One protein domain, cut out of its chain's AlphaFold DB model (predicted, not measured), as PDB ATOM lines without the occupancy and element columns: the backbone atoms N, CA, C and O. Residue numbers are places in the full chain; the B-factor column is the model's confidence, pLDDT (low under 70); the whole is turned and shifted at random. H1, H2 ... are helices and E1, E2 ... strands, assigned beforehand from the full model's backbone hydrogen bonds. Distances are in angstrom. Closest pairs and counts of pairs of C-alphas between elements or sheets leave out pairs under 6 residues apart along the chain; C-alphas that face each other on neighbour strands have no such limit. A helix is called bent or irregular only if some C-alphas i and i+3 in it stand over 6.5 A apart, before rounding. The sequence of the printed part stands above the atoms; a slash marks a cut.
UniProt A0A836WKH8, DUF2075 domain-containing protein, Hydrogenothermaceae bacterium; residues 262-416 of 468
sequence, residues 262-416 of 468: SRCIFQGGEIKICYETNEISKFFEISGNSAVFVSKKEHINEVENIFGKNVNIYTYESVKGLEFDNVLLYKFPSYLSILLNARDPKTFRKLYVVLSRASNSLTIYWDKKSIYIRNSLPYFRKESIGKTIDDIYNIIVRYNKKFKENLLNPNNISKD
ATOM      1  N   SER A 262      36.807   1.407 -12.746       58.00
ATOM      2  CA  SER A 262      37.310   2.623 -12.137       58.00
ATOM      3  C   SER A 262      36.193   3.394 -11.458       58.00
ATOM      4  O   SER A 262      36.466   3.984 -10.422       58.00
ATOM      5  N   ARG A 263      34.957   3.390 -11.988       65.06
ATOM      6  CA  ARG A 263      33.806   4.128 -11.433       65.06
ATOM      7  C   ARG A 263      33.167   3.465 -10.219       65.06
ATOM      8  O   ARG A 263      32.360   4.116  -9.563       65.06
ATOM      9  N   CYS A 264      33.538   2.232  -9.885       61.84
ATOM     10  CA  CYS A 264      33.169   1.627  -8.611       61.84
ATOM     11  C   CYS A 264      34.065   2.189  -7.505       61.84
ATOM     12  O   CYS A 264      35.291   2.145  -7.610       61.84
ATOM     13  N   ILE A 265      33.468   2.717  -6.439       62.25
ATOM     14  CA  ILE A 265      34.236   3.183  -5.277       62.25
ATOM     15  C   ILE A 265      34.877   1.993  -4.558       62.25
ATOM     16  O   ILE A 265      36.054   2.045  -4.209       62.25
ATOM     17  N   PHE A 266      34.130   0.898  -4.411       62.00
ATOM     18  CA  PHE A 266      34.635  -0.345  -3.840       62.00
ATOM     19  C   PHE A 266      35.260  -1.211  -4.933       62.00
ATOM     20  O   PHE A 266      34.586  -1.659  -5.864       62.00
ATOM     21  N   GLN A 267      36.571  -1.416  -4.834       70.19
ATOM     22  CA  GLN A 267      37.319  -2.311  -5.712       70.19
ATOM     23  C   GLN A 267      37.292  -3.735  -5.141       70.19
ATOM     24  O   GLN A 267      37.272  -3.916  -3.926       70.19
ATOM     25  N   GLY A 268      37.299  -4.744  -6.013       72.12
ATOM     26  CA  GLY A 268      37.271  -6.155  -5.618       72.12
ATOM     27  C   GLY A 268      35.850  -6.706  -5.493       72.12
ATOM     28  O   GLY A 268      35.035  -6.513  -6.395       72.12
ATOM     29  N   GLY A 269      35.574  -7.404  -4.389       79.00
ATOM     30  CA  GLY A 269      34.355  -8.185  -4.163       79.00
ATOM     31  C   GLY A 269      34.573  -9.677  -4.390       79.00
ATOM     32  O   GLY A 269      35.405 -10.084  -5.203       79.00
ATOM     33  N   GLU A 270      33.824 -10.495  -3.657       87.31
ATOM     34  CA  GLU A 270      33.966 -11.949  -3.720       87.31
ATOM     35  C   GLU A 270      32.909 -12.557  -4.634       87.31
ATOM     36  O   GLU A 270      31.714 -12.318  -4.459       87.31
ATOM     37  N   ILE A 271      33.341 -13.388  -5.581       90.19
ATOM     38  CA  ILE A 271      32.443 -14.232  -6.370       90.19
ATOM     39  C   ILE A 271      32.842 -15.674  -6.124       90.19
ATOM     40  O   ILE A 271      33.956 -16.073  -6.455       90.19
ATOM     41  N   LYS A 272      31.926 -16.450  -5.548       93.88
ATOM     42  CA  LYS A 272      32.129 -17.863  -5.214       93.88
ATOM     43  C   LYS A 272      31.135 -18.719  -5.981       93.88
ATOM     44  O   LYS A 272      29.969 -18.355  -6.123       93.88
ATOM     45  N   ILE A 273      31.582 -19.883  -6.443       92.81
ATOM     46  CA  ILE A 273      30.706 -20.891  -7.049       92.81
ATOM     47  C   ILE A 273      30.725 -22.130  -6.166       92.81
ATOM     48  O   ILE A 273      31.790 -22.692  -5.918       92.81
ATOM     49  N   CYS A 274      29.544 -22.552  -5.727       92.62
ATOM     50  CA  CYS A 274      29.333 -23.795  -5.001       92.62
ATOM     51  C   CYS A 274      28.579 -24.780  -5.904       92.62
ATOM     52  O   CYS A 274      27.633 -24.385  -6.588       92.62
ATOM     53  N   TYR A 275      28.991 -26.048  -5.916       90.38
ATOM     54  CA  TYR A 275      28.384 -27.088  -6.759       90.38
ATOM     55  C   TYR A 275      27.610 -28.144  -5.964       90.38
ATOM     56  O   TYR A 275      26.812 -28.869  -6.558       90.38
ATOM     57  N   GLU A 276      27.814 -28.224  -4.647       88.12
ATOM     58  CA  GLU A 276      27.230 -29.258  -3.792       88.12
ATOM     59  C   GLU A 276      26.469 -28.646  -2.614       88.12
ATOM     60  O   GLU A 276      26.984 -27.780  -1.909       88.12
ATOM     61  N   THR A 277      25.235 -29.104  -2.377       86.75
ATOM     62  CA  THR A 277      24.350 -28.538  -1.345       86.75
ATOM     63  C   THR A 277      24.955 -28.577   0.061       86.75
ATOM     64  O   THR A 277      24.829 -27.617   0.814       86.75
ATOM     65  N   ASN A 278      25.625 -29.677   0.415       86.38
ATOM     66  CA  ASN A 278      26.277 -29.891   1.713       86.38
ATOM     67  C   ASN A 278      27.484 -28.969   1.951       86.38
ATOM     68  O   ASN A 278      27.942 -28.854   3.085       86.38
ATOM     69  N   GLU A 279      28.004 -28.315   0.912       88.88
ATOM     70  CA  GLU A 279      29.121 -27.383   1.038       88.88
ATOM     71  C   GLU A 279      28.690 -25.921   1.066       88.88
ATOM     72  O   GLU A 279      29.509 -25.063   1.376       88.88
ATOM     73  N   ILE A 280      27.422 -25.615   0.775       89.81
ATOM     74  CA  ILE A 280      26.932 -24.237   0.646       89.81
ATOM     75  C   ILE A 280      27.295 -23.382   1.871       89.81
ATOM     76  O   ILE A 280      27.753 -22.252   1.703       89.81
ATOM     77  N   SER A 281      27.162 -23.922   3.084       87.19
ATOM     78  CA  SER A 281      27.494 -23.223   4.335       87.19
ATOM     79  C   SER A 281      28.983 -22.892   4.493       87.19
ATOM     80  O   SER A 281      29.322 -21.976   5.231       87.19
ATOM     81  N   LYS A 282      29.879 -23.586   3.778       87.56
ATOM     82  CA  LYS A 282      31.315 -23.258   3.726       87.56
ATOM     83  C   LYS A 282      31.602 -22.070   2.805       87.56
ATOM     84  O   LYS A 282      32.599 -21.379   2.986       87.56
ATOM     85  N   PHE A 283      30.770 -21.866   1.781       87.25
ATOM     86  CA  PHE A 283      30.963 -20.816   0.775       87.25
ATOM     87  C   PHE A 283      30.182 -19.537   1.090       87.25
ATOM     88  O   PHE A 283      30.618 -18.456   0.692       87.25
ATOM     89  N   PHE A 284      29.054 -19.659   1.790       91.06
ATOM     90  CA  PHE A 284      28.179 -18.550   2.144       91.06
ATOM     91  C   PHE A 284      28.138 -18.343   3.658       91.06
ATOM     92  O   PHE A 284      27.547 -19.137   4.390       91.06
ATOM     93  N   GLU A 285      28.743 -17.246   4.105       82.19
ATOM     94  CA  GLU A 285      28.732 -16.833   5.502       82.19
ATOM     95  C   GLU A 285      27.528 -15.928   5.782       82.19
ATOM     96  O   GLU A 285      27.331 -14.896   5.133       82.19
ATOM     97  N   ILE A 286      26.720 -16.317   6.771       85.25
ATOM     98  CA  ILE A 286      25.625 -15.483   7.264       85.25
ATOM     99  C   ILE A 286      26.219 -14.458   8.220       85.25
ATOM    100  O   ILE A 286      26.482 -14.742   9.385       85.25
ATOM    101  N   SER A 287      26.395 -13.245   7.718       83.38
ATOM    102  CA  SER A 287      26.861 -12.102   8.497       83.38
ATOM    103  C   SER A 287      26.139 -10.835   8.055       83.38
ATOM    104  O   SER A 287      25.848 -10.678   6.866       83.38
ATOM    105  N   GLY A 288      25.884  -9.913   8.981       82.06
ATOM    106  CA  GLY A 288      25.234  -8.641   8.654       82.06
ATOM    107  C   GLY A 288      23.893  -8.841   7.941       82.06
ATOM    108  O   GLY A 288      23.098  -9.703   8.318       82.06
ATOM    109  N   ASN A 289      23.651  -8.061   6.891       88.62
ATOM    110  CA  ASN A 289      22.440  -8.155   6.084       88.62
ATOM    111  C   ASN A 289      22.617  -9.158   4.930       88.62
ATOM    112  O   ASN A 289      22.690  -8.780   3.760       88.62
ATOM    113  N   SER A 290      22.724 -10.444   5.266       93.88
ATOM    114  CA  SER A 290      22.839 -11.542   4.295       93.88
ATOM    115  C   SER A 290      21.476 -11.986   3.753       93.88
ATOM    116  O   SER A 290      20.490 -12.031   4.494       93.88
ATOM    117  N   ALA A 291      21.421 -12.378   2.477       96.06
ATOM    118  CA  ALA A 291      20.202 -12.895   1.861       96.06
ATOM    119  C   ALA A 291      20.424 -14.059   0.891       96.06
ATOM    120  O   ALA A 291      21.432 -14.142   0.190       96.06
ATOM    121  N   VAL A 292      19.422 -14.937   0.814       97.12
ATOM    122  CA  VAL A 292      19.359 -16.061  -0.123       97.12
ATOM    123  C   VAL A 292      18.219 -15.838  -1.100       97.12
ATOM    124  O   VAL A 292      17.073 -15.602  -0.711       97.12
ATOM    125  N   PHE A 293      18.527 -15.929  -2.389       97.00
ATOM    126  CA  PHE A 293      17.555 -15.759  -3.458       97.00
ATOM    127  C   PHE A 293      17.160 -17.109  -4.036       97.00
ATOM    128  O   PHE A 293      18.013 -17.917  -4.407       97.00
ATOM    129  N   VAL A 294      15.854 -17.342  -4.137       95.25
ATOM    130  CA  VAL A 294      15.277 -18.601  -4.610       95.25
ATOM    131  C   VAL A 294      14.347 -18.390  -5.804       95.25
ATOM    132  O   VAL A 294      13.690 -17.363  -5.946       95.25
ATOM    133  N   SER A 295      14.248 -19.391  -6.678       89.38
ATOM    134  CA  SER A 295      13.352 -19.353  -7.846       89.38
ATOM    135  C   SER A 295      11.902 -19.674  -7.523       89.38
ATOM    136  O   SER A 295      11.007 -19.329  -8.286       89.38
ATOM    137  N   LYS A 296      11.658 -20.402  -6.433       86.81
ATOM    138  CA  LYS A 296      10.333 -20.901  -6.082       86.81
ATOM    139  C   LYS A 296      10.177 -20.964  -4.572       86.81
ATOM    140  O   LYS A 296      11.147 -21.200  -3.859       86.81
ATOM    141  N   LYS A 297       8.935 -20.831  -4.103       84.88
ATOM    142  CA  LYS A 297       8.606 -20.918  -2.673       84.88
ATOM    143  C   LYS A 297       8.968 -22.271  -2.056       84.88
ATOM    144  O   LYS A 297       9.366 -22.313  -0.906       84.88
ATOM    145  N   GLU A 298       8.890 -23.352  -2.827       85.94
ATOM    146  CA  GLU A 298       9.297 -24.695  -2.383       85.94
ATOM    147  C   GLU A 298      10.778 -24.779  -1.976       85.94
ATOM    148  O   GLU A 298      11.118 -25.529  -1.067       85.94
ATOM    149  N   HIS A 299      11.652 -23.947  -2.555       90.19
ATOM    150  CA  HIS A 299      13.065 -23.891  -2.164       90.19
ATOM    151  C   HIS A 299      13.302 -23.136  -0.846       90.19
ATOM    152  O   HIS A 299      14.404 -23.214  -0.314       90.19
ATOM    153  N   ILE A 300      12.309 -22.413  -0.307       90.25
ATOM    154  CA  ILE A 300      12.448 -21.708   0.979       90.25
ATOM    155  C   ILE A 300      12.733 -22.725   2.084       90.25
ATOM    156  O   ILE A 300      13.727 -22.586   2.786       90.25
ATOM    157  N   ASN A 301      11.940 -23.797   2.156       89.50
ATOM    158  CA  ASN A 301      12.113 -24.849   3.159       89.50
ATOM    159  C   ASN A 301      13.484 -25.539   3.041       89.50
ATOM    160  O   ASN A 301      14.094 -25.885   4.044       89.50
ATOM    161  N   GLU A 302      13.993 -25.731   1.817       91.38
ATOM    162  CA  GLU A 302      15.332 -26.299   1.613       91.38
ATOM    163  C   GLU A 302      16.429 -25.387   2.177       91.38
ATOM    164  O   GLU A 302      17.348 -25.863   2.836       91.38
ATOM    165  N   VAL A 303      16.325 -24.079   1.935       92.19
ATOM    166  CA  VAL A 303      17.276 -23.084   2.442       92.19
ATOM    167  C   VAL A 303      17.186 -22.972   3.965       92.19
ATOM    168  O   VAL A 303      18.220 -22.950   4.630       92.19
ATOM    169  N   GLU A 304      15.976 -22.977   4.531       91.94
ATOM    170  CA  GLU A 304      15.764 -22.999   5.983       91.94
ATOM    171  C   GLU A 304      16.361 -24.254   6.634       91.94
ATOM    172  O   GLU A 304      16.890 -24.173   7.738       91.94
ATOM    173  N   ASN A 305      16.360 -25.403   5.953       90.31
ATOM    174  CA  ASN A 305      17.019 -26.609   6.460       90.31
ATOM    175  C   ASN A 305      18.554 -26.498   6.475       90.31
ATOM    176  O   ASN A 305      19.198 -27.146   7.296       90.31
ATOM    177  N   ILE A 306      19.149 -25.701   5.582       90.38
ATOM    178  CA  ILE A 306      20.609 -25.510   5.503       90.38
ATOM    179  C   ILE A 306      21.084 -24.475   6.531       90.38
ATOM    180  O   ILE A 306      22.129 -24.649   7.153       90.38
ATOM    181  N   PHE A 307      20.327 -23.391   6.695       89.81
ATOM    182  CA  PHE A 307      20.768 -22.191   7.413       89.81
ATOM    183  C   PHE A 307      19.940 -21.848   8.659       89.81
ATOM    184  O   PHE A 307      20.268 -20.911   9.391       89.81
ATOM    185  N   GLY A 308      18.849 -22.572   8.904       84.75
ATOM    186  CA  GLY A 308      17.840 -22.195   9.888       84.75
ATOM    187  C   GLY A 308      17.069 -20.933   9.483       84.75
ATOM    188  O   GLY A 308      17.096 -20.485   8.338       84.75
ATOM    189  N   LYS A 309      16.397 -20.316  10.462       81.88
ATOM    190  CA  LYS A 309      15.616 -19.073  10.291       81.88
ATOM    191  C   LYS A 309      16.460 -17.792  10.379       81.88
ATOM    192  O   LYS A 309      15.914 -16.702  10.499       81.88
ATOM    193  N   ASN A 310      17.784 -17.923  10.345       82.12
ATOM    194  CA  ASN A 310      18.723 -16.825  10.586       82.12
ATOM    195  C   ASN A 310      19.103 -16.060   9.311       82.12
ATOM    196  O   ASN A 310      19.966 -15.186   9.360       82.12
ATOM    197  N   VAL A 311      18.499 -16.392   8.167       86.75
ATOM    198  CA  VAL A 311      18.822 -15.785   6.877       86.75
ATOM    199  C   VAL A 311      17.578 -15.211   6.216       86.75
ATOM    200  O   VAL A 311      16.504 -15.807   6.259       86.75
ATOM    201  N   ASN A 312      17.724 -14.052   5.576       92.69
ATOM    202  CA  ASN A 312      16.630 -13.461   4.820       92.69
ATOM    203  C   ASN A 312      16.463 -14.203   3.488       92.69
ATOM    204  O   ASN A 312      17.408 -14.292   2.703       92.69
ATOM    205  N   ILE A 313      15.268 -14.726   3.213       94.56
ATOM    206  CA  ILE A 313      14.989 -15.496   1.993       94.56
ATOM    207  C   ILE A 313      14.008 -14.720   1.116       94.56
ATOM    208  O   ILE A 313      12.917 -14.356   1.550       94.56
ATOM    209  N   TYR A 314      14.382 -14.509  -0.144       94.19
ATOM    210  CA  TYR A 314      13.585 -13.770  -1.124       94.19
ATOM    211  C   TYR A 314      13.440 -14.560  -2.417       94.19
ATOM    212  O   TYR A 314      14.332 -15.315  -2.799       94.19
ATOM    213  N   THR A 315      12.341 -14.358  -3.148       92.81
ATOM    214  CA  THR A 315      12.306 -14.822  -4.542       92.81
ATOM    215  C   THR A 315      13.093 -13.862  -5.427       92.81
ATOM    216  O   THR A 315      13.111 -12.662  -5.141       92.81
ATOM    217  N   TYR A 316      13.694 -14.344  -6.519       92.56
ATOM    218  CA  TYR A 316      14.449 -13.489  -7.451       92.56
ATOM    219  C   TYR A 316      13.646 -12.284  -7.974       92.56
ATOM    220  O   TYR A 316      14.215 -11.242  -8.277       92.56
ATOM    221  N   GLU A 317      12.321 -12.380  -8.067       86.81
ATOM    222  CA  GLU A 317      11.450 -11.286  -8.509       86.81
ATOM    223  C   GLU A 317      11.268 -10.200  -7.439       86.81
ATOM    224  O   GLU A 317      10.989  -9.049  -7.768       86.81
ATOM    225  N   SER A 318      11.415 -10.557  -6.161       87.69
ATOM    226  CA  SER A 318      11.130  -9.674  -5.023       87.69
ATOM    227  C   SER A 318      12.319  -8.825  -4.563       87.69
ATOM    228  O   SER A 318      12.136  -7.902  -3.778       87.69
ATOM    229  N   VAL A 319      13.529  -9.091  -5.069       90.19
ATOM    230  CA  VAL A 319      14.767  -8.433  -4.594       90.19
ATOM    231  C   VAL A 319      15.011  -7.053  -5.203       90.19
ATOM    232  O   VAL A 319      15.942  -6.349  -4.811       90.19
ATOM    233  N   LYS A 320      14.217  -6.649  -6.200       87.19
ATOM    234  CA  LYS A 320      14.397  -5.358  -6.867       87.19
ATOM    235  C   LYS A 320      14.187  -4.211  -5.873       87.19
ATOM    236  O   LYS A 320      13.154  -4.126  -5.219       87.19
ATOM    237  N   GLY A 321      15.164  -3.307  -5.809       79.69
ATOM    238  CA  GLY A 321      15.174  -2.186  -4.862       79.69
ATOM    239  C   GLY A 321      15.706  -2.538  -3.469       79.69
ATOM    240  O   GLY A 321      15.821  -1.645  -2.642       79.69
ATOM    241  N   LEU A 322      16.065  -3.802  -3.219       86.94
ATOM    242  CA  LEU A 322      16.741  -4.229  -1.991       86.94
ATOM    243  C   LEU A 322      18.262  -4.258  -2.185       86.94
ATOM    244  O   LEU A 322      18.753  -4.206  -3.321       86.94
ATOM    245  N   GLU A 323      18.987  -4.328  -1.070       87.56
ATOM    246  CA  GLU A 323      20.451  -4.328  -0.982       87.56
ATOM    247  C   GLU A 323      20.885  -5.243   0.167       87.56
ATOM    248  O   GLU A 323      20.238  -5.249   1.216       87.56
ATOM    249  N   PHE A 324      21.956  -6.014  -0.036       91.50
ATOM    250  CA  PHE A 324      22.446  -7.006   0.925       91.50
ATOM    251  C   PHE A 324      23.970  -7.053   0.918       91.50
ATOM    252  O   PHE A 324      24.587  -6.872  -0.133       91.50
ATOM    253  N   ASP A 325      24.562  -7.365   2.067       89.88
ATOM    254  CA  ASP A 325      26.012  -7.503   2.203       89.88
ATOM    255  C   ASP A 325      26.493  -8.730   1.429       89.88
ATOM    256  O   ASP A 325      27.271  -8.633   0.474       89.88
ATOM    257  N   ASN A 326      25.933  -9.886   1.782       93.31
ATOM    258  CA  ASN A 326      26.237 -11.158   1.150       93.31
ATOM    259  C   ASN A 326      24.977 -11.719   0.495       93.31
ATOM    260  O   ASN A 326      23.913 -11.789   1.115       93.31
ATOM    261  N   VAL A 327      25.103 -12.159  -0.754       96.88
ATOM    262  CA  VAL A 327      23.998 -12.749  -1.515       96.88
ATOM    263  C   VAL A 327      24.348 -14.170  -1.931       96.88
ATOM    264  O   VAL A 327      25.386 -14.396  -2.549       96.88
ATOM    265  N   LEU A 328      23.450 -15.117  -1.662       97.62
ATOM    266  CA  LEU A 328      23.475 -16.462  -2.238       97.62
ATOM    267  C   LEU A 328      22.392 -16.600  -3.311       97.62
ATOM    268  O   LEU A 328      21.202 -16.524  -3.011       97.62
ATOM    269  N   LEU A 329      22.784 -16.889  -4.549       97.06
ATOM    270  CA  LEU A 329      21.860 -17.292  -5.609       97.06
ATOM    271  C   LEU A 329      21.650 -18.807  -5.529       97.06
ATOM    272  O   LEU A 329      22.468 -19.587  -6.026       97.06
ATOM    273  N   TYR A 330      20.576 -19.236  -4.868       95.44
ATOM    274  CA  TYR A 330      20.296 -20.651  -4.650       95.44
ATOM    275  C   TYR A 330      19.661 -21.286  -5.891       95.44
ATOM    276  O   TYR A 330      18.672 -20.776  -6.435       95.44
ATOM    277  N   LYS A 331      20.239 -22.409  -6.340       91.44
ATOM    278  CA  LYS A 331      19.830 -23.164  -7.538       91.44
ATOM    279  C   LYS A 331      19.688 -22.246  -8.757       91.44
ATOM    280  O   LYS A 331      18.691 -22.276  -9.480       91.44
ATOM    281  N   PHE A 332      20.697 -21.405  -8.985       91.94
ATOM    282  CA  PHE A 332      20.661 -20.370 -10.019       91.94
ATOM    283  C   PHE A 332      20.368 -20.896 -11.443       91.94
ATOM    284  O   PHE A 332      19.574 -20.263 -12.143       91.94
ATOM    285  N   PRO A 333      20.868 -22.073 -11.883       88.44
ATOM    286  CA  PRO A 333      20.535 -22.586 -13.216       88.44
ATOM    287  C   PRO A 333      19.044 -22.904 -13.403       88.44
ATOM    288  O   PRO A 333      18.516 -22.773 -14.510       88.44
ATOM    289  N   SER A 334      18.330 -23.272 -12.330       85.94
ATOM    290  CA  SER A 334      16.875 -23.454 -12.386       85.94
ATOM    291  C   SER A 334      16.162 -22.137 -12.694       85.94
ATOM    292  O   SER A 334      15.232 -22.118 -13.498       85.94
ATOM    293  N   TYR A 335      16.623 -21.027 -12.113       89.62
ATOM    294  CA  TYR A 335      16.098 -19.696 -12.413       89.62
ATOM    295  C   TYR A 335      16.398 -19.264 -13.854       89.62
ATOM    296  O   TYR A 335      15.484 -18.834 -14.560       89.62
ATOM    297  N   LEU A 336      17.638 -19.457 -14.321       88.69
ATOM    298  CA  LEU A 336      18.025 -19.186 -15.714       88.69
ATOM    299  C   LEU A 336      17.128 -19.935 -16.700       88.69
ATOM    300  O   LEU A 336      16.610 -19.348 -17.648       88.69
ATOM    301  N   SER A 337      16.893 -21.218 -16.430       83.56
ATOM    302  CA  SER A 337      16.039 -22.064 -17.262       83.56
ATOM    303  C   SER A 337      14.605 -21.537 -17.323       83.56
ATOM    304  O   SER A 337      14.013 -21.513 -18.397       83.56
ATOM    305  N   ILE A 338      14.041 -21.071 -16.200       85.75
ATOM    306  CA  ILE A 338      12.696 -20.472 -16.167       85.75
ATOM    307  C   ILE A 338      12.635 -19.229 -17.066       85.75
ATOM    308  O   ILE A 338      11.728 -19.127 -17.893       85.75
ATOM    309  N   LEU A 339      13.598 -18.310 -16.940       86.12
ATOM    310  CA  LEU A 339      13.610 -17.069 -17.721       86.12
ATOM    311  C   LEU A 339      13.774 -17.323 -19.227       86.12
ATOM    312  O   LEU A 339      13.012 -16.791 -20.036       86.12
ATOM    313  N   LEU A 340      14.731 -18.176 -19.599       84.25
ATOM    314  CA  LEU A 340      15.035 -18.471 -21.000       84.25
ATOM    315  C   LEU A 340      13.905 -19.258 -21.676       84.25
ATOM    316  O   LEU A 340      13.554 -18.971 -22.821       84.25
ATOM    317  N   ASN A 341      13.268 -20.191 -20.961       82.00
ATOM    318  CA  ASN A 341      12.108 -20.924 -21.478       82.00
ATOM    319  C   ASN A 341      10.894 -20.017 -21.699       82.00
ATOM    320  O   ASN A 341      10.142 -20.226 -22.651       82.00
ATOM    321  N   ALA A 342      10.719 -18.995 -20.858       82.94
ATOM    322  CA  ALA A 342       9.670 -17.998 -21.030       82.94
ATOM    323  C   ALA A 342       9.917 -17.056 -22.225       82.94
ATOM    324  O   ALA A 342       9.012 -16.306 -22.587       82.94
ATOM    325  N   ARG A 343      11.115 -17.089 -22.840       78.38
ATOM    326  CA  ARG A 343      11.565 -16.143 -23.880       78.38
ATOM    327  C   ARG A 343      11.353 -14.694 -23.462       78.38
ATOM    328  O   ARG A 343      10.947 -13.852 -24.260       78.38
ATOM    329  N   ASP A 344      11.588 -14.421 -22.185       81.44
ATOM    330  CA  ASP A 344      11.363 -13.095 -21.651       81.44
ATOM    331  C   ASP A 344      12.384 -12.121 -22.269       81.44
ATOM    332  O   ASP A 344      13.587 -12.278 -22.027       81.44
ATOM    333  N   PRO A 345      11.947 -11.095 -23.028       82.50
ATOM    334  CA  PRO A 345      12.853 -10.109 -23.617       82.50
ATOM    335  C   PRO A 345      13.603  -9.283 -22.559       82.50
ATOM    336  O   PRO A 345      14.499  -8.519 -22.900       82.50
ATOM    337  N   LYS A 346      13.239  -9.406 -21.275       89.06
ATOM    338  CA  LYS A 346      13.892  -8.759 -20.130       89.06
ATOM    339  C   LYS A 346      14.754  -9.709 -19.302       89.06
ATOM    340  O   LYS A 346      15.188  -9.322 -18.218       89.06
ATOM    341  N   THR A 347      15.046 -10.914 -19.806       91.00
ATOM    342  CA  THR A 347      15.869 -11.927 -19.119       91.00
ATOM    343  C   THR A 347      17.162 -11.334 -18.559       91.00
ATOM    344  O   THR A 347      17.370 -11.349 -17.349       91.00
ATOM    345  N   PHE A 348      18.000 -10.728 -19.399       92.25
ATOM    346  CA  PHE A 348      19.302 -10.207 -18.968       92.25
ATOM    347  C   PHE A 348      19.195  -9.024 -17.994       92.25
ATOM    348  O   PHE A 348      20.010  -8.908 -17.082       92.25
ATOM    349  N   ARG A 349      18.144  -8.198 -18.094       92.94
ATOM    350  CA  ARG A 349      17.859  -7.136 -17.111       92.94
ATOM    351  C   ARG A 349      17.484  -7.708 -15.747       92.94
ATOM    352  O   ARG A 349      17.924  -7.195 -14.723       92.94
ATOM    353  N   LYS A 350      16.708  -8.797 -15.719       94.50
ATOM    354  CA  LYS A 350      16.389  -9.520 -14.476       94.50
ATOM    355  C   LYS A 350      17.647 -10.109 -13.843       94.50
ATOM    356  O   LYS A 350      17.845  -9.950 -12.642       94.50
ATOM    357  N   LEU A 351      18.532 -10.701 -14.649       94.88
ATOM    358  CA  LEU A 351      19.825 -11.198 -14.168       94.88
ATOM    359  C   LEU A 351      20.699 -10.071 -13.619       94.88
ATOM    360  O   LEU A 351      21.218 -10.191 -12.513       94.88
ATOM    361  N   TYR A 352      20.793  -8.949 -14.329       94.50
ATOM    362  CA  TYR A 352      21.505  -7.763 -13.859       94.50
ATOM    363  C   TYR A 352      20.972  -7.251 -12.514       94.50
ATOM    364  O   TYR A 352      21.757  -6.960 -11.608       94.50
ATOM    365  N   VAL A 353      19.645  -7.176 -12.338       94.69
ATOM    366  CA  VAL A 353      19.040  -6.803 -11.051       94.69
ATOM    367  C   VAL A 353      19.505  -7.753  -9.955       94.69
ATOM    368  O   VAL A 353      20.021  -7.278  -8.951       94.69
ATOM    369  N   VAL A 354      19.377  -9.063 -10.167       95.75
ATOM    370  CA  VAL A 354      19.731 -10.105  -9.193       95.75
ATOM    371  C   VAL A 354      21.214 -10.054  -8.805       95.75
ATOM    372  O   VAL A 354      21.538 -10.070  -7.620       95.75
ATOM    373  N   LEU A 355      22.110  -9.941  -9.786       95.25
ATOM    374  CA  LEU A 355      23.562  -9.947  -9.573       95.25
ATOM    375  C   LEU A 355      24.059  -8.670  -8.880       95.25
ATOM    376  O   LEU A 355      24.991  -8.717  -8.086       95.25
ATOM    377  N   SER A 356      23.411  -7.530  -9.128       92.88
ATOM    378  CA  SER A 356      23.809  -6.220  -8.584       92.88
ATOM    379  C   SER A 356      23.308  -5.936  -7.159       92.88
ATOM    380  O   SER A 356      23.349  -4.781  -6.720       92.88
ATOM    381  N   ARG A 357      22.775  -6.936  -6.441       93.38
ATOM    382  CA  ARG A 357      22.236  -6.757  -5.078       93.38
ATOM    383  C   ARG A 357      23.276  -6.853  -3.964       93.38
ATOM    384  O   ARG A 357      23.031  -6.298  -2.899       93.38
ATOM    385  N   ALA A 358      24.396  -7.529  -4.218       92.19
ATOM    386  CA  ALA A 358      25.471  -7.703  -3.246       92.19
ATOM    387  C   ALA A 358      26.347  -6.443  -3.135       92.19
ATOM    388  O   ALA A 358      26.757  -5.882  -4.159       92.19
ATOM    389  N   SER A 359      26.653  -6.022  -1.907       88.62
ATOM    390  CA  SER A 359      27.622  -4.958  -1.600       88.62
ATOM    391  C   SER A 359      28.982  -5.491  -1.128       88.62
ATOM    392  O   SER A 359      29.943  -4.727  -1.110       88.62
ATOM    393  N   ASN A 360      29.097  -6.786  -0.813       87.50
ATOM    394  CA  ASN A 360      30.355  -7.421  -0.410       87.50
ATOM    395  C   ASN A 360      30.639  -8.719  -1.186       87.50
ATOM    396  O   ASN A 360      31.596  -8.784  -1.964       87.50
ATOM    397  N   SER A 361      29.791  -9.741  -1.019       91.75
ATOM    398  CA  SER A 361      30.019 -11.070  -1.607       91.75
ATOM    399  C   SER A 361      28.810 -11.622  -2.362       91.75
ATOM    400  O   SER A 361      27.653 -11.438  -1.978       91.75
ATOM    401  N   LEU A 362      29.092 -12.337  -3.451       95.94
ATOM    402  CA  LEU A 362      28.121 -13.048  -4.270       95.94
ATOM    403  C   LEU A 362      28.509 -14.527  -4.359       95.94
ATOM    404  O   LEU A 362      29.483 -14.902  -5.008       95.94
ATOM    405  N   THR A 363      27.707 -15.386  -3.742       96.88
ATOM    406  CA  THR A 363      27.827 -16.840  -3.866       96.88
ATOM    407  C   THR A 363      26.770 -17.360  -4.828       96.88
ATOM    408  O   THR A 363      25.595 -17.021  -4.728       96.88
ATOM    409  N   ILE A 364      27.169 -18.206  -5.772       96.06
ATOM    410  CA  ILE A 364      26.273 -18.805  -6.760       96.06
ATOM    411  C   ILE A 364      26.257 -20.311  -6.532       96.06
ATOM    412  O   ILE A 364      27.268 -20.985  -6.735       96.06
ATOM    413  N   TYR A 365      25.101 -20.846  -6.130       94.88
ATOM    414  CA  TYR A 365      24.898 -22.288  -6.095       94.88
ATOM    415  C   TYR A 365      24.511 -22.779  -7.492       94.88
ATOM    416  O   TYR A 365      23.395 -22.553  -7.978       94.88
ATOM    417  N   TRP A 366      25.468 -23.441  -8.138       89.69
ATOM    418  CA  TRP A 366      25.365 -23.974  -9.488       89.69
ATOM    419  C   TRP A 366      25.235 -25.498  -9.454       89.69
ATOM    420  O   TRP A 366      26.195 -26.244  -9.636       89.69
ATOM    421  N   ASP A 367      24.013 -25.965  -9.227       82.06
ATOM    422  CA  ASP A 367      23.651 -27.379  -9.286       82.06
ATOM    423  C   ASP A 367      23.963 -27.966 -10.685       82.06
ATOM    424  O   ASP A 367      23.267 -27.684 -11.664       82.06
ATOM    425  N   LYS A 368      24.980 -28.836 -10.787       67.62
ATOM    426  CA  LYS A 368      25.336 -29.520 -12.047       67.62
ATOM    427  C   LYS A 368      24.258 -30.494 -12.545       67.62
ATOM    428  O   LYS A 368      24.208 -30.769 -13.739       67.62
ATOM    429  N   LYS A 369      23.386 -31.010 -11.675       65.12
ATOM    430  CA  LYS A 369      22.254 -31.889 -12.028       65.12
ATOM    431  C   LYS A 369      21.102 -31.102 -12.657       65.12
ATOM    432  O   LYS A 369      20.449 -31.614 -13.558       65.12
ATOM    433  N   SER A 370      20.890 -29.843 -12.273       58.03
ATOM    434  CA  SER A 370      19.863 -28.971 -12.870       58.03
ATOM    435  C   SER A 370      20.142 -28.630 -14.338       58.03
ATOM    436  O   SER A 370      19.210 -28.397 -15.108       58.03
ATOM    437  N   ILE A 371      21.407 -28.730 -14.762       53.12
ATOM    438  CA  ILE A 371      21.822 -28.680 -16.168       53.12
ATOM    439  C   ILE A 371      21.192 -29.836 -16.975       53.12
ATOM    440  O   ILE A 371      20.975 -29.688 -18.172       53.12
ATOM    441  N   TYR A 372      20.829 -30.964 -16.348       46.72
ATOM    442  CA  TYR A 372      20.217 -32.129 -17.003       46.72
ATOM    443  C   TYR A 372      18.688 -32.055 -17.147       46.72
ATOM    444  O   TYR A 372      18.100 -32.923 -17.792       46.72
ATOM    445  N   ILE A 373      18.032 -30.962 -16.724       49.47
ATOM    446  CA  ILE A 373      16.638 -30.637 -17.119       49.47
ATOM    447  C   ILE A 373      16.594 -30.173 -18.606       49.47
ATOM    448  O   ILE A 373      15.713 -29.453 -19.059       49.47
ATOM    449  N   ARG A 374      17.558 -30.627 -19.419       49.62
ATOM    450  CA  ARG A 374      17.610 -30.537 -20.885       49.62
ATOM    451  C   ARG A 374      16.616 -31.489 -21.561       49.62
ATOM    452  O   ARG A 374      16.405 -31.375 -22.763       49.62
ATOM    453  N   ASN A 375      16.013 -32.449 -20.856       43.91
ATOM    454  CA  ASN A 375      15.383 -33.607 -21.508       43.91
ATOM    455  C   ASN A 375      13.920 -33.459 -21.959       43.91
ATOM    456  O   ASN A 375      13.483 -34.290 -22.746       43.91
ATOM    457  N   SER A 376      13.199 -32.393 -21.598       45.53
ATOM    458  CA  SER A 376      11.760 -32.249 -21.915       45.53
ATOM    459  C   SER A 376      11.397 -31.191 -22.975       45.53
ATOM    460  O   SER A 376      10.214 -30.965 -23.224       45.53
ATOM    461  N   LEU A 377      12.369 -30.546 -23.634       51.09
ATOM    462  CA  LEU A 377      12.120 -29.534 -24.681       51.09
ATOM    463  C   LEU A 377      12.392 -30.072 -26.106       51.09
ATOM    464  O   LEU A 377      13.232 -30.953 -26.263       51.09
ATOM    465  N   PRO A 378      11.747 -29.544 -27.166       50.97
ATOM    466  CA  PRO A 378      12.075 -29.878 -28.560       50.97
ATOM    467  C   PRO A 378      13.555 -29.610 -28.897       50.97
ATOM    468  O   PRO A 378      14.100 -28.598 -28.464       50.97
ATOM    469  N   TYR A 379      14.190 -30.478 -29.695       49.84
ATOM    470  CA  TYR A 379      15.646 -30.509 -29.954       49.84
ATOM    471  C   TYR A 379      16.265 -29.138 -30.303       49.84
ATOM    472  O   TYR A 379      17.169 -28.683 -29.608       49.84
ATOM    473  N   PHE A 380      15.699 -28.401 -31.267       43.75
ATOM    474  CA  PHE A 380      16.188 -27.066 -31.662       43.75
ATOM    475  C   PHE A 380      16.094 -25.997 -30.554       43.75
ATOM    476  O   PHE A 380      16.838 -25.016 -30.552       43.75
ATOM    477  N   ARG A 381      15.183 -26.164 -29.584       57.09
ATOM    478  CA  ARG A 381      15.071 -25.256 -28.429       57.09
ATOM    479  C   ARG A 381      16.135 -25.541 -27.371       57.09
ATOM    480  O   ARG A 381      16.499 -24.627 -26.640       57.09
ATOM    481  N   LYS A 382      16.646 -26.775 -27.298       58.34
ATOM    482  CA  LYS A 382      17.704 -27.154 -26.351       58.34
ATOM    483  C   LYS A 382      19.033 -26.489 -26.690       58.34
ATOM    484  O   LYS A 382      19.742 -26.082 -25.782       58.34
ATOM    485  N   GLU A 383      19.352 -26.364 -27.976       60.44
ATOM    486  CA  GLU A 383      20.670 -25.907 -28.424       60.44
ATOM    487  C   GLU A 383      20.889 -24.404 -28.181       60.44
ATOM    488  O   GLU A 383      21.895 -24.013 -27.600       60.44
ATOM    489  N   SER A 384      19.907 -23.559 -28.515       71.25
ATOM    490  CA  SER A 384      19.995 -22.101 -28.298       71.25
ATOM    491  C   SER A 384      19.945 -21.697 -26.817       71.25
ATOM    492  O   SER A 384      20.746 -20.874 -26.366       71.25
ATOM    493  N   ILE A 385      19.033 -22.294 -26.040       75.38
ATOM    494  CA  ILE A 385      18.931 -22.058 -24.590       75.38
ATOM    495  C   ILE A 385      20.160 -22.622 -23.875       75.38
ATOM    496  O   ILE A 385      20.726 -21.946 -23.021       75.38
ATOM    497  N   GLY A 386      20.598 -23.827 -24.255       72.19
ATOM    498  CA  GLY A 386      21.804 -24.459 -23.727       72.19
ATOM    499  C   GLY A 386      23.035 -23.588 -23.944       72.19
ATOM    500  O   GLY A 386      23.703 -23.256 -22.973       72.19
ATOM    501  N   LYS A 387      23.247 -23.110 -25.177       81.00
ATOM    502  CA  LYS A 387      24.339 -22.185 -25.498       81.00
ATOM    503  C   LYS A 387      24.298 -20.922 -24.637       81.00
ATOM    504  O   LYS A 387      25.311 -20.554 -24.067       81.00
ATOM    505  N   THR A 388      23.127 -20.304 -24.474       83.62
ATOM    506  CA  THR A 388      22.995 -19.088 -23.648       83.62
ATOM    507  C   THR A 388      23.326 -19.354 -22.174       83.62
ATOM    508  O   THR A 388      23.972 -18.535 -21.523       83.62
ATOM    509  N   ILE A 389      22.901 -20.500 -21.626       84.19
ATOM    510  CA  ILE A 389      23.250 -20.906 -20.255       84.19
ATOM    511  C   ILE A 389      24.755 -21.147 -20.133       84.19
ATOM    512  O   ILE A 389      25.354 -20.699 -19.155       84.19
ATOM    513  N   ASP A 390      25.357 -21.827 -21.107       83.25
ATOM    514  CA  ASP A 390      26.791 -22.111 -21.131       83.25
ATOM    515  C   ASP A 390      27.606 -20.811 -21.265       83.25
ATOM    516  O   ASP A 390      28.592 -20.633 -20.553       83.25
ATOM    517  N   ASP A 391      27.155 -19.850 -22.076       86.06
ATOM    518  CA  ASP A 391      27.758 -18.518 -22.197       86.06
ATOM    519  C   ASP A 391      27.719 -17.772 -20.850       86.06
ATOM    520  O   ASP A 391      28.750 -17.296 -20.369       86.06
ATOM    521  N   ILE A 392      26.559 -17.739 -20.178       87.69
ATOM    522  CA  ILE A 392      26.417 -17.139 -18.839       87.69
ATOM    523  C   ILE A 392      27.310 -17.854 -17.816       87.69
ATOM    524  O   ILE A 392      27.971 -17.202 -17.004       87.69
ATOM    525  N   TYR A 393      27.361 -19.186 -17.852       88.88
ATOM    526  CA  TYR A 393      28.218 -19.981 -16.976       88.88
ATOM    527  C   TYR A 393      29.697 -19.655 -17.183       88.88
ATOM    528  O   TYR A 393      30.415 -19.417 -16.212       88.88
ATOM    529  N   ASN A 394      30.147 -19.586 -18.436       85.94
ATOM    530  CA  ASN A 394      31.526 -19.263 -18.787       85.94
ATOM    531  C   ASN A 394      31.912 -17.859 -18.309       85.94
ATOM    532  O   ASN A 394      33.006 -17.675 -17.767       85.94
ATOM    533  N   ILE A 395      31.002 -16.884 -18.426       87.12
ATOM    534  CA  ILE A 395      31.190 -15.545 -17.854       87.12
ATOM    535  C   ILE A 395      31.382 -15.646 -16.331       87.12
ATOM    536  O   ILE A 395      32.370 -15.130 -15.809       87.12
ATOM    537  N   ILE A 396      30.497 -16.351 -15.616       88.81
ATOM    538  CA  ILE A 396      30.576 -16.519 -14.152       88.81
ATOM    539  C   ILE A 396      31.889 -17.199 -13.727       88.81
ATOM    540  O   ILE A 396      32.567 -16.728 -12.811       88.81
ATOM    541  N   VAL A 397      32.281 -18.286 -14.399       88.19
ATOM    542  CA  VAL A 397      33.521 -19.027 -14.110       88.19
ATOM    543  C   VAL A 397      34.749 -18.147 -14.308       88.19
ATOM    544  O   VAL A 397      35.642 -18.159 -13.457       88.19
ATOM    545  N   ARG A 398      34.786 -17.345 -15.378       89.69
ATOM    546  CA  ARG A 398      35.871 -16.389 -15.634       89.69
ATOM    547  C   ARG A 398      36.039 -15.404 -14.472       89.69
ATOM    548  O   ARG A 398      37.164 -15.176 -14.037       89.69
ATOM    549  N   TYR A 399      34.945 -14.876 -13.924       86.44
ATOM    550  CA  TYR A 399      34.994 -13.938 -12.796       86.44
ATOM    551  C   TYR A 399      35.372 -14.596 -11.461       86.44
ATOM    552  O   TYR A 399      36.157 -14.032 -10.703       86.44
ATOM    553  N   ASN A 400      34.909 -15.820 -11.201       86.69
ATOM    554  CA  ASN A 400      35.373 -16.616 -10.057       86.69
ATOM    555  C   ASN A 400      36.880 -16.934 -10.158       86.69
ATOM    556  O   ASN A 400      37.590 -16.919  -9.155       86.69
ATOM    557  N   LYS A 401      37.400 -17.184 -11.368       87.38
ATOM    558  CA  LYS A 401      38.842 -17.365 -11.594       87.38
ATOM    559  C   LYS A 401      39.615 -16.071 -11.325       87.38
ATOM    560  O   LYS A 401      40.590 -16.116 -10.583       87.38
ATOM    561  N   LYS A 402      39.137 -14.932 -11.841       83.25
ATOM    562  CA  LYS A 402      39.717 -13.600 -11.585       83.25
ATOM    563  C   LYS A 402      39.781 -13.286 -10.083       83.25
ATOM    564  O   LYS A 402      40.806 -12.816  -9.604       83.25
ATOM    565  N   PHE A 403      38.738 -13.623  -9.318       82.69
ATOM    566  CA  PHE A 403      38.757 -13.525  -7.852       82.69
ATOM    567  C   PHE A 403      39.874 -14.371  -7.220       82.69
ATOM    568  O   PHE A 403      40.666 -13.862  -6.430       82.69
ATOM    569  N   LYS A 404      39.983 -15.653  -7.596       83.00
ATOM    570  CA  LYS A 404      41.030 -16.553  -7.080       83.00
ATOM    571  C   LYS A 404      42.442 -16.089  -7.444       83.00
ATOM    572  O   LYS A 404      43.341 -16.178  -6.617       83.00
ATOM    573  N   GLU A 405      42.643 -15.583  -8.658       81.31
ATOM    574  CA  GLU A 405      43.926 -15.021  -9.099       81.31
ATOM    575  C   GLU A 405      44.301 -13.772  -8.280       81.31
ATOM    576  O   GLU A 405      45.454 -13.641  -7.867       81.31
ATOM    577  N   ASN A 406      43.328 -12.910  -7.960       72.62
ATOM    578  CA  ASN A 406      43.529 -11.747  -7.089       72.62
ATOM    579  C   ASN A 406      43.876 -12.138  -5.641       72.62
ATOM    580  O   ASN A 406      44.676 -11.453  -5.008       72.62
ATOM    581  N   LEU A 407      43.318 -13.240  -5.124       71.50
ATOM    582  CA  LEU A 407      43.675 -13.780  -3.804       71.50
ATOM    583  C   LEU A 407      45.115 -14.312  -3.760       71.50
ATOM    584  O   LEU A 407      45.814 -14.114  -2.770       71.50
ATOM    585  N   LEU A 408      45.557 -14.995  -4.821       68.06
ATOM    586  CA  LEU A 408      46.883 -15.622  -4.890       68.06
ATOM    587  C   LEU A 408      48.010 -14.627  -5.199       68.06
ATOM    588  O   LEU A 408      49.161 -14.887  -4.863       68.06
ATOM    589  N   ASN A 409      47.692 -13.489  -5.818       58.31
ATOM    590  CA  ASN A 409      48.630 -12.400  -6.071       58.31
ATOM    591  C   ASN A 409      48.045 -11.064  -5.588       58.31
ATOM    592  O   ASN A 409      47.590 -10.260  -6.408       58.31
ATOM    593  N   PRO A 410      48.131 -10.756  -4.278       53.19
ATOM    594  CA  PRO A 410      47.695  -9.463  -3.741       53.19
ATOM    595  C   PRO A 410      48.406  -8.284  -4.428       53.19
ATOM    596  O   PRO A 410      47.843  -7.205  -4.599       53.19
ATOM    597  N   ASN A 411      49.630  -8.512  -4.919       44.84
ATOM    598  CA  ASN A 411      50.414  -7.525  -5.659       44.84
ATOM    599  C   ASN A 411      49.848  -7.196  -7.057       44.84
ATOM    600  O   ASN A 411      50.176  -6.135  -7.589       44.84
ATOM    601  N   ASN A 412      48.972  -8.022  -7.643       43.34
ATOM    602  CA  ASN A 412      48.245  -7.661  -8.870       43.34
ATOM    603  C   ASN A 412      47.107  -6.671  -8.595       43.34
ATOM    604  O   ASN A 412      46.806  -5.851  -9.454       43.34
ATOM    605  N   ILE A 413      46.559  -6.661  -7.374       44.50
ATOM    606  CA  ILE A 413      45.682  -5.576  -6.911       44.50
ATOM    607  C   ILE A 413      46.507  -4.288  -6.735       44.50
ATOM    608  O   ILE A 413      46.000  -3.196  -6.938       44.50
ATOM    609  N   SER A 414      47.806  -4.402  -6.423       37.84
ATOM    610  CA  SER A 414      48.692  -3.246  -6.203       37.84
ATOM    611  C   SER A 414      49.233  -2.576  -7.477       37.84
ATOM    612  O   SER A 414      49.620  -1.407  -7.419       37.84
ATOM    613  N   LYS A 415      49.265  -3.277  -8.622       35.75
ATOM    614  CA  LYS A 415      49.673  -2.675  -9.908       35.75
ATOM    615  C   LYS A 415      48.537  -1.891 -10.562       35.75
ATOM    616  O   LYS A 415      48.806  -0.836 -11.128       35.75
ATOM    617  N   ASP A 416      47.293  -2.312 -10.347       37.97
ATOM    618  CA  ASP A 416      46.102  -1.538 -10.690       37.97
ATOM    619  C   ASP A 416      45.449  -0.970  -9.430       37.97
ATOM    620  O   ASP A 416      44.481  -1.499  -8.891       37.97
TER     621      ASP A 416
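AT A GLANCE: This is residues 262 to 416 of the 468 residues of the protein "DUF2075 domain-containing protein" of Hydrogenothermaceae bacterium (UniProt A0A836WKH8). What does a first look show? A twisted sheet of five parallel strands has H1 and H2 over one face, while the long helix H5 runs past its edge strand E1, makes the longest axis and leads into short H6. H3, packed on residues 385 to 389 of H5, and H4 graze the sheet with their ends. What is it made of? The printed part has 155 residues with six named helices and five named strands, E1 H1 E2 H2 E3 E4 H3 H4 E5 H5 H6, class mixed; the sheet's order is E1 E5 E4 E2 E3. It is compact, radius of gyration of the C-alphas 16.2 A, spanning 50 by 37 by 30 A.

IN THESE COORDINATES: What comes first? E1 is residues 270 to 274, from C-alpha 270 at (33.966, -11.949, -3.720), then H1 277 to 283, E2 291 to 294, H2 298 to 310, 17.9 A long, and E3 312 to 315. H1 and H2 are irregular: C-alphas 278 and 281 are 7.3 A apart, 306 and 309 9.4 A. What follows? E4 is 324 to 329, H3 332 to 341, H4 347 to 355, E5 358 to 365, bending by 73 degrees at 361, H5 379 to 408, 42.7 A long, and H6 410 to 415, ending at C-alpha 415 (49.673, -2.675, -9.908).

HOW THE PARTS SIT: Which atoms pair the strands? N 272 and O 362 (E1, E5) are 2.9 A apart, N 363 and O 327 (E5, E4) 2.8 A, N 293 and O 328 (E2, E4) 2.8 A, and N 292 and O 312 (E2, E3) 2.8 A, within hydrogen-bond range. Strand-helix-strand units, parallel strands joined through helices, are E2, H2, E3 and E4, H3 H4, E5, and a split one is E1, H1, E2 with E5 E4 between its strands; their crossovers are right-handed. How do the helices stand? H1 and H2 lie on the same face, two layers of helices and sheet, at heights of 7.6 A and 9.4 A over the sheet. H3 and H5 touch, the closest C-alphas being Leu 340 and Ile 385, 6.4 A, at a shallow tilt of 33 degrees, only just short of steep, opposite ways; H5 only grazes the sheet, its closest C-alpha pair with E1 being Asn 400 and Ile 271, 5.3 A. H6 is close to H5 but not clearly touching, with C-alphas Asn 406 and Asn 412 closest, 6.5 A. Are the helix backbones complete? In H3, H4 and H6 every O i to N i+4 pair is within hydrogen-bond range; H2 has 6 of 9, H5 24 of 26, and H1 1 of 3, beside 3 of 4 O i to N i+3 pairs.

THE WHOLE: How far does it reach? The two C-alphas farthest apart, Pro 378 and Ser 414, are 50.5 A apart, and the printed part has no cut. Which link is long? E5 to H5, residues 366 to 378. Where is confidence low? pLDDT is under 70 at residues 262 to 266, 368 to 383 and 408 to 416.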